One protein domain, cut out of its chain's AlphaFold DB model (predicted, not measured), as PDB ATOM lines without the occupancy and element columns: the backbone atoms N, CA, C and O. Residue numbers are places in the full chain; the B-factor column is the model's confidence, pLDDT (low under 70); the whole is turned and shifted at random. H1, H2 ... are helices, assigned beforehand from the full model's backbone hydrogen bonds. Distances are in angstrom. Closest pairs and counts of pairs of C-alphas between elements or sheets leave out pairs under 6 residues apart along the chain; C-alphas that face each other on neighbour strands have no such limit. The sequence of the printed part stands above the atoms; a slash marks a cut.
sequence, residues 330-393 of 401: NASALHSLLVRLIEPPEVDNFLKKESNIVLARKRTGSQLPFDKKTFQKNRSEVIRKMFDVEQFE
ATOM      1  N   ASN A 330      32.427  20.375  42.304       85.50
ATOM      2  CA  ASN A 330      32.666  18.948  42.532       85.50
ATOM      3  C   ASN A 330      34.179  18.634  42.462       85.50
ATOM      4  O   ASN A 330      34.990  19.495  42.121       85.50
ATOM      5  N   ALA A 331      34.577  17.390  42.746       87.31
ATOM      6  CA  ALA A 331      35.991  17.000  42.728       87.31
ATOM      7  C   ALA A 331      36.675  17.197  41.356       87.31
ATOM      8  O   ALA A 331      37.856  17.532  41.299       87.31
ATOM      9  N   SER A 332      35.939  17.048  40.247       88.56
ATOM     10  CA  SER A 332      36.464  17.284  38.891       88.56
ATOM     11  C   SER A 332      36.675  18.780  38.608       88.56
ATOM     12  O   SER A 332      37.693  19.171  38.037       88.56
ATOM     13  N   ALA A 333      35.740  19.630  39.042       87.19
ATOM     14  CA  ALA A 333      35.851  21.083  38.959       87.19
ATOM     15  C   ALA A 333      37.004  21.596  39.832       87.19
ATOM     16  O   ALA A 333      37.770  22.448  39.389       87.19
ATOM     17  N   LEU A 334      37.180  21.024  41.028       89.31
ATOM     18  CA  LEU A 334      38.306  21.331  41.905       89.31
ATOM     19  C   LEU A 334      39.647  20.947  41.275       89.31
ATOM     20  O   LEU A 334      40.568  21.756  41.279       89.31
ATOM     21  N   HIS A 335      39.759  19.752  40.688       90.06
ATOM     22  CA  HIS A 335      40.945  19.385  39.914       90.06
ATOM     23  C   HIS A 335      41.214  20.417  38.811       90.06
ATOM     24  O   HIS A 335      42.330  20.900  38.677       90.06
ATOM     25  N   SER A 336      40.186  20.805  38.055       89.00
ATOM     26  CA  SER A 336      40.326  21.781  36.970       89.00
ATOM     27  C   SER A 336      40.753  23.178  37.446       89.00
ATOM     28  O   SER A 336      41.506  23.845  36.743       89.00
ATOM     29  N   LEU A 337      40.313  23.604  38.637       89.50
ATOM     30  CA  LEU A 337      40.794  24.812  39.321       89.50
ATOM     31  C   LEU A 337      42.269  24.686  39.697       89.50
ATOM     32  O   LEU A 337      43.070  25.548  39.361       89.50
ATOM     33  N   LEU A 338      42.638  23.585  40.350       88.69
ATOM     34  CA  LEU A 338      44.009  23.342  40.788       88.69
ATOM     35  C   LEU A 338      44.976  23.202  39.615       88.69
ATOM     36  O   LEU A 338      46.122  23.607  39.748       88.69
ATOM     37  N   VAL A 339      44.519  22.707  38.456       88.31
ATOM     38  CA  VAL A 339      45.332  22.662  37.232       88.31
ATOM     39  C   VAL A 339      45.811  24.057  36.812       88.31
ATOM     40  O   VAL A 339      46.904  24.196  36.274       88.31
ATOM     41  N   ARG A 340      45.026  25.101  37.093       85.31
ATOM     42  CA  ARG A 340      45.397  26.496  36.810       85.31
ATOM     43  C   ARG A 340      46.396  27.068  37.818       85.31
ATOM     44  O   ARG A 340      46.969  28.119  37.574       85.31
ATOM     45  N   LEU A 341      46.611  26.369  38.930       86.50
ATOM     46  CA  LEU A 341      47.435  26.791  40.059       86.50
ATOM     47  C   LEU A 341      48.603  25.823  40.314       86.50
ATOM     48  O   LEU A 341      49.085  25.738  41.436       86.50
ATOM     49  N   ILE A 342      49.039  25.049  39.315       79.06
ATOM     50  CA  ILE A 342      50.090  24.031  39.508       79.06
ATOM     51  C   ILE A 342      51.485  24.661  39.668       79.06
ATOM     52  O   ILE A 342      52.356  24.071  40.303       79.06
ATOM     53  N   GLU A 343      51.718  25.832  39.074       79.06
ATOM     54  CA  GLU A 343      53.050  26.448  39.029       79.06
ATOM     55  C   GLU A 343      53.576  26.909  40.402       79.06
ATOM     56  O   GLU A 343      54.756  26.682  40.683       79.06
ATOM     57  N   PRO A 344      52.762  27.514  41.293       82.50
ATOM     58  CA  PRO A 344      53.238  27.930  42.605       82.50
ATOM     59  C   PRO A 344      53.595  26.732  43.511       82.50
ATOM     60  O   PRO A 344      52.753  25.857  43.744       82.50
ATOM     61  N   PRO A 345      54.793  26.709  44.131       82.06
ATOM     62  CA  PRO A 345      55.227  25.609  45.002       82.06
ATOM     63  C   PRO A 345      54.368  25.475  46.267       82.06
ATOM     64  O   PRO A 345      54.284  24.400  46.859       82.06
ATOM     65  N   GLU A 346      53.705  26.556  46.678       84.88
ATOM     66  CA  GLU A 346      52.747  26.569  47.786       84.88
ATOM     67  C   GLU A 346      51.597  25.587  47.561       84.88
ATOM     68  O   GLU A 346      51.191  24.889  48.490       84.88
ATOM     69  N   VAL A 347      51.113  25.483  46.320       84.12
ATOM     70  CA  VAL A 347      50.006  24.595  45.962       84.12
ATOM     71  C   VAL A 347      50.473  23.145  45.978       84.12
ATOM     72  O   VAL A 347      49.824  22.315  46.606       84.12
ATOM     73  N   ASP A 348      51.630  22.831  45.391       83.06
ATOM     74  CA  ASP A 348      52.212  21.480  45.449       83.06
ATOM     75  C   ASP A 348      52.458  21.020  46.897       83.06
ATOM     76  O   ASP A 348      52.080  19.914  47.286       83.06
ATOM     77  N   ASN A 349      53.031  21.893  47.731       85.00
ATOM     78  CA  ASN A 349      53.263  21.610  49.146       85.00
ATOM     79  C   ASN A 349      51.951  21.378  49.907       85.00
ATOM     80  O   ASN A 349      51.867  20.456  50.721       85.00
ATOM     81  N   PHE A 350      50.920  22.178  49.622       85.38
ATOM     82  CA  PHE A 350      49.594  22.014  50.210       85.38
ATOM     83  C   PHE A 350      48.951  20.680  49.802       85.38
ATOM     84  O   PHE A 350      48.489  19.930  50.661       85.38
ATOM     85  N   LEU A 351      48.978  20.334  48.510       84.69
ATOM     86  CA  LEU A 351      48.429  19.078  47.983       84.69
ATOM     87  C   LEU A 351      49.107  17.846  48.592       84.69
ATOM     88  O   LEU A 351      48.424  16.886  48.965       84.69
ATOM     89  N   LYS A 352      50.436  17.894  48.745       84.88
ATOM     90  CA  LYS A 352      51.227  16.843  49.395       84.88
ATOM     91  C   LYS A 352      50.863  16.687  50.864       84.88
ATOM     92  O   LYS A 352      50.610  15.570  51.308       84.88
ATOM     93  N   LYS A 353      50.832  17.796  51.607       85.12
ATOM     94  CA  LYS A 353      50.601  17.799  53.054       85.12
ATOM     95  C   LYS A 353      49.180  17.373  53.412       85.12
ATOM     96  O   LYS A 353      49.002  16.503  54.257       85.12
ATOM     97  N   GLU A 354      48.184  17.987  52.785       82.56
ATOM     98  CA  GLU A 354      46.791  17.819  53.197       82.56
ATOM     99  C   GLU A 354      46.164  16.583  52.542       82.56
ATOM    100  O   GLU A 354      45.457  15.825  53.197       82.56
ATOM    101  N   SER A 355      46.442  16.333  51.257       77.06
ATOM    102  CA  SER A 355      45.746  15.304  50.464       77.06
ATOM    103  C   SER A 355      46.624  14.155  49.971       77.06
ATOM    104  O   SER A 355      46.109  13.263  49.300       77.06
ATOM    105  N   ASN A 356      47.919  14.132  50.306       83.38
ATOM    106  CA  ASN A 356      48.872  13.119  49.834       83.38
ATOM    107  C   ASN A 356      48.901  12.984  48.291       83.38
ATOM    108  O   ASN A 356      49.148  11.900  47.755       83.38
ATOM    109  N   ILE A 357      48.612  14.083  47.576       83.44
ATOM    110  CA  ILE A 357      48.594  14.160  46.107       83.44
ATOM    111  C   ILE A 357      49.896  14.804  45.614       83.44
ATOM    112  O   ILE A 357      50.340  15.802  46.174       83.44
ATOM    113  N   VAL A 358      50.496  14.256  44.551       82.12
ATOM    114  CA  VAL A 358      51.795  14.702  44.009       82.12
ATOM    115  C   VAL A 358      51.723  14.984  42.502       82.12
ATOM    116  O   VAL A 358      51.163  14.183  41.749       82.12
ATOM    117  N   LEU A 359      52.349  16.084  42.051       73.69
ATOM    118  CA  LEU A 359      52.312  16.567  40.660       73.69
ATOM    119  C   LEU A 359      53.017  15.671  39.614       73.69
ATOM    120  O   LEU A 359      52.458  15.503  38.533       73.69
ATOM    121  N   ALA A 360      54.194  15.062  39.872       68.94
ATOM    122  CA  ALA A 360      54.809  14.123  38.905       68.94
ATOM    123  C   ALA A 360      55.920  13.149  39.405       68.94
ATOM    124  O   ALA A 360      56.802  13.478  40.193       68.94
ATOM    125  N   ARG A 361      55.882  11.958  38.773       47.50
ATOM    126  CA  ARG A 361      56.848  10.856  38.486       47.50
ATOM    127  C   ARG A 361      57.686  10.146  39.557       47.50
ATOM    128  O   ARG A 361      57.901   8.950  39.365       47.50
ATOM    129  N   LYS A 362      58.131  10.749  40.657       48.19
ATOM    130  CA  LYS A 362      58.809   9.971  41.721       48.19
ATOM    131  C   LYS A 362      57.793   9.554  42.773       48.19
ATOM    132  O   LYS A 362      57.684  10.162  43.828       48.19
ATOM    133  N   ARG A 363      57.009   8.530  42.429       53.53
ATOM    134  CA  ARG A 363      56.131   7.857  43.385       53.53
ATOM    135  C   ARG A 363      56.992   7.148  44.420       53.53
ATOM    136  O   ARG A 363      57.820   6.316  44.061       53.53
ATOM    137  N   THR A 364      56.735   7.423  45.685       54.22
ATOM    138  CA  THR A 364      57.160   6.559  46.785       54.22
ATOM    139  C   THR A 364      55.909   6.017  47.462       54.22
ATOM    140  O   THR A 364      55.111   6.788  47.986       54.22
ATOM    141  N   GLY A 365      55.713   4.697  47.419       67.31
ATOM    142  CA  GLY A 365      54.658   4.008  48.172       67.31
ATOM    143  C   GLY A 365      53.230   4.530  47.933       67.31
ATOM    144  O   GLY A 365      52.759   4.564  46.799       67.31
ATOM    145  N   SER A 366      52.542   4.902  49.019       70.69
ATOM    146  CA  SER A 366      51.095   5.182  49.134       70.69
ATOM    147  C   SER A 366      50.609   6.538  48.578       70.69
ATOM    148  O   SER A 366      49.477   6.935  48.851       70.69
ATOM    149  N   GLN A 367      51.434   7.271  47.826       79.56
ATOM    150  CA  GLN A 367      51.107   8.610  47.310       79.56
ATOM    151  C   GLN A 367      50.158   8.580  46.103       79.56
ATOM    152  O   GLN A 367      50.292   7.750  45.200       79.56
ATOM    153  N   LEU A 368      49.230   9.538  46.055       81.69
ATOM    154  CA  LEU A 368      48.225   9.660  45.001       81.69
ATOM    155  C   LEU A 368      48.710  10.573  43.854       81.69
ATOM    156  O   LEU A 368      49.308  11.621  44.107       81.69
ATOM    157  N   PRO A 369      48.478  10.217  42.578       85.38
ATOM    158  CA  PRO A 369      48.881  11.063  41.459       85.38
ATOM    159  C   PRO A 369      47.940  12.263  41.288       85.38
ATOM    160  O   PRO A 369      46.727  12.150  41.471       85.38
ATOM    161  N   PHE A 370      48.488  13.406  40.877       86.19
ATOM    162  CA  PHE A 370      47.690  14.548  40.441       86.19
ATOM    163  C   PHE A 370      47.071  14.262  39.065       86.19
ATOM    164  O   PHE A 370      47.620  14.601  38.018       86.19
ATOM    165  N   ASP A 371      45.937  13.568  39.067       86.25
ATOM    166  CA  ASP A 371      45.125  13.345  37.879       86.25
ATOM    167  C   ASP A 371      43.626  13.385  38.196       86.25
ATOM    168  O   ASP A 371      43.175  13.134  39.318       86.25
ATOM    169  N   LYS A 372      42.819  13.667  37.172       85.75
ATOM    170  CA  LYS A 372      41.362  13.768  37.311       85.75
ATOM    171  C   LYS A 372      40.726  12.496  37.885       85.75
ATOM    172  O   LYS A 372      39.777  12.582  38.663       85.75
ATOM    173  N   LYS A 373      41.240  11.311  37.533       87.88
ATOM    174  CA  LYS A 373      40.694  10.021  37.999       87.88
ATOM    175  C   LYS A 373      40.861   9.862  39.510       87.88
ATOM    176  O   LYS A 373      39.978   9.319  40.167       87.88
ATOM    177  N   THR A 374      41.959  10.357  40.060       86.31
ATOM    178  CA  THR A 374      42.262  10.330  41.490       86.31
ATOM    179  C   THR A 374      41.305  11.212  42.271       86.31
ATOM    180  O   THR A 374      40.735  10.760  43.263       86.31
ATOM    181  N   PHE A 375      41.047  12.426  41.782       87.81
ATOM    182  CA  PHE A 375      40.052  13.318  42.378       87.81
ATOM    183  C   PHE A 375      38.646  12.707  42.336       87.81
ATOM    184  O   PHE A 375      37.897  12.810  43.302       87.81
ATOM    185  N   GLN A 376      38.286  12.019  41.251       87.75
ATOM    186  CA  GLN A 376      36.987  11.353  41.138       87.75
ATOM    187  C   GLN A 376      36.842  10.156  42.086       87.75
ATOM    188  O   GLN A 376      35.803  10.018  42.732       87.75
ATOM    189  N   LYS A 377      37.875   9.310  42.194       88.19
ATOM    190  CA  LYS A 377      37.875   8.140  43.086       88.19
ATOM    191  C   LYS A 377      37.843   8.539  44.562       88.19
ATOM    192  O   LYS A 377      37.106   7.934  45.329       88.19
ATOM    193  N   ASN A 378      38.571   9.593  44.932       86.06
ATOM    194  CA  ASN A 378      38.703  10.055  46.317       86.06
ATOM    195  C   ASN A 378      37.867  11.316  46.598       86.06
ATOM    196  O   ASN A 378      38.236  12.142  47.429       86.06
ATOM    197  N   ARG A 379      36.738  11.490  45.893       86.00
ATOM    198  CA  ARG A 379      35.953  12.741  45.881       86.00
ATOM    199  C   ARG A 379      35.620  13.289  47.270       86.00
ATOM    200  O   ARG A 379      35.779  14.482  47.498       86.00
ATOM    201  N   SER A 380      35.160  12.432  48.181       83.81
ATOM    202  CA  SER A 380      34.707  12.853  49.508       83.81
ATOM    203  C   SER A 380      35.886  13.286  50.366       83.81
ATOM    204  O   SER A 380      35.836  14.341  50.984       83.81
ATOM    205  N   GLU A 381      36.962  12.502  50.352       84.81
ATOM    206  CA  GLU A 381      38.170  12.776  51.125       84.81
ATOM    207  C   GLU A 381      38.865  14.055  50.640       84.81
ATOM    208  O   GLU A 381      39.195  14.923  51.441       84.81
ATOM    209  N   VAL A 382      39.015  14.218  49.322       84.94
ATOM    210  CA  VAL A 382      39.659  15.400  48.737       84.94
ATOM    211  C   VAL A 382      38.858  16.664  49.032       84.94
ATOM    212  O   VAL A 382      39.433  17.652  49.472       84.94
ATOM    213  N   ILE A 383      37.534  16.653  48.838       86.75
ATOM    214  CA  ILE A 383      36.702  17.826  49.146       86.75
ATOM    215  C   ILE A 383      36.766  18.155  50.642       86.75
ATOM    216  O   ILE A 383      36.947  19.321  50.973       86.75
ATOM    217  N   ARG A 384      36.695  17.152  51.529       85.75
ATOM    218  CA  ARG A 384      36.761  17.348  52.989       85.75
ATOM    219  C   ARG A 384      38.101  17.884  53.490       85.75
ATOM    220  O   ARG A 384      38.141  18.606  54.476       85.75
ATOM    221  N   LYS A 385      39.199  17.519  52.833       84.69
ATOM    222  CA  LYS A 385      40.540  18.005  53.187       84.69
ATOM    223  C   LYS A 385      40.815  19.398  52.633       84.69
ATOM    224  O   LYS A 385      41.471  20.209  53.274       84.69
ATOM    225  N   MET A 386      40.311  19.683  51.434       85.12
ATOM    226  CA  MET A 386      40.507  20.971  50.753       85.12
ATOM    227  C   MET A 386      39.611  22.066  51.322       85.12
ATOM    228  O   MET A 386      40.009  23.231  51.408       85.12
ATOM    229  N   PHE A 387      38.399  21.677  51.705       87.44
ATOM    230  CA  PHE A 387      37.429  22.502  52.392       87.44
ATOM    231  C   PHE A 387      37.209  21.863  53.754       87.44
ATOM    232  O   PHE A 387      36.630  20.788  53.815       87.44
ATOM    233  N   ASP A 388      37.681  22.515  54.812       85.25
ATOM    234  CA  ASP A 388      37.624  22.107  56.220       85.25
ATOM    235  C   ASP A 388      36.168  22.007  56.715       85.25
ATOM    236  O   ASP A 388      35.697  22.824  57.504       85.25
ATOM    237  N   VAL A 389      35.403  21.066  56.159       84.06
ATOM    238  CA  VAL A 389      33.964  20.889  56.400       84.06
ATOM    239  C   VAL A 389      33.696  20.079  57.659       84.06
ATOM    240  O   VAL A 389      32.596  20.173  58.195       84.06
ATOM    241  N   GLU A 390      34.696  19.352  58.170       81.62
ATOM    242  CA  GLU A 390      34.603  18.600  59.429       81.62
ATOM    243  C   GLU A 390      34.193  19.503  60.597       81.62
ATOM    244  O   GLU A 390      33.468  19.065  61.485       81.62
ATOM    245  N   GLN A 391      34.559  20.791  60.556       82.00
ATOM    246  CA  GLN A 391      34.156  21.780  61.562       82.00
ATOM    247  C   GLN A 391      32.627  21.962  61.692       82.00
ATOM    248  O   GLN A 391      32.170  22.548  62.671       82.00
ATOM    249  N   PHE A 392      31.843  21.526  60.702       81.56
ATOM    250  CA  PHE A 392      30.378  21.598  60.712       81.56
ATOM    251  C   PHE A 392      29.709  20.243  60.943       81.56
ATOM    252  O   PHE A 392      28.485  20.180  61.049       81.56
ATOM    253  N   GLU A 393      30.482  19.159  61.002       78.00
ATOM    254  CA  GLU A 393      29.945  17.822  61.209       78.00
ATOM    255  C   GLU A 393      29.720  17.595  62.706       78.00
ATOM    256  O   GLU A 393      30.656  17.456  63.494       78.00
TER     257      GLU A 393
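Overview. This is residues 330 to 393 of the 401 residues of an uncharacterized protein of Phytophthora kernoviae (UniProt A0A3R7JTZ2). Four short helices set at differing angles make a small cluster: H1, H3 and H4 gather on one side, and H2 stands across from H1 and H3 and meets H4 near the ends of both. Between H2 and H3 the backbone makes a wide loop, residues 356 to 371, whose two ends come together in a short pairing, while the tail of residues 387 to 393 sticks out after H4. The printed part has 64 residues, with four named helices in the order H1, H2, H3, H4 and no named strand; its class is all helix, with 34 residues in the helices. It is compact, with a radius of gyration of the C-alphas of 11.5 A, and the C-alphas span 36 by 26 by 21 A.

Along the chain. H1 holds residues 331 to 339 and is 12.2 A long from first to last C-alpha; it begins at C-alpha 331, (35.991, 17.000, 42.728). H2, the longest helix, holds residues 345 to 355 and measures 15.0 A; its C-alpha 345 is at (55.227, 25.609, 45.002). H3 is residues 372 to 377, 8.8 A. H4 is residues 379 to 386, 10.6 A, and ends at C-alpha 386, (40.507, 20.971, 50.753).

Arrangement. H1 touches H3, with the closest C-alphas, those of Ala 331 and Phe 375, 5.5 A apart. Their lines stand at a shallow tilt of 32 degrees, only just short of steep, and they run opposite ways. H1 and H4 only just touch, with 3 pairs of C-alphas within 8 A; the closest, those of Ala 331 and Arg 379, are 5.3 A apart. These two run the same way at a steep tilt of 47 degrees. H2 touches H4, closest at the C-alphas of Glu 354 and Lys 385, 6.3 A apart, at a steep tilt of 56 degrees, opposite ways. H3 and H4 are close but not clearly touching: the closest C-alphas, those of Phe 375 and Val 382, are 6.7 A apart. H1 and H2 are only just apart, at 8.0 A, and H2 and H3 are apart. The helix packing is mostly crossed, but only just: 1 of 3 touching pairs is at a shallow tilt. Residues 357 to 358 pair with residues 368 to 369, parallel. In H1, H2, H3 and H4 every O i to N i+4 pair is within hydrogen-bond range.

Size, cuts and confidence. The two C-alphas farthest apart, those of Arg 361 and Phe 392, are 36.2 A apart. The printed part has no cut. The links H1 to H2 and H3 to H4 are tight, and the link H2 to H3, 16 residues, is long. Residues 387 to 393 stand free. The mean pLDDT of the printed part is 81.8, and residues 360 to 365 are under 70.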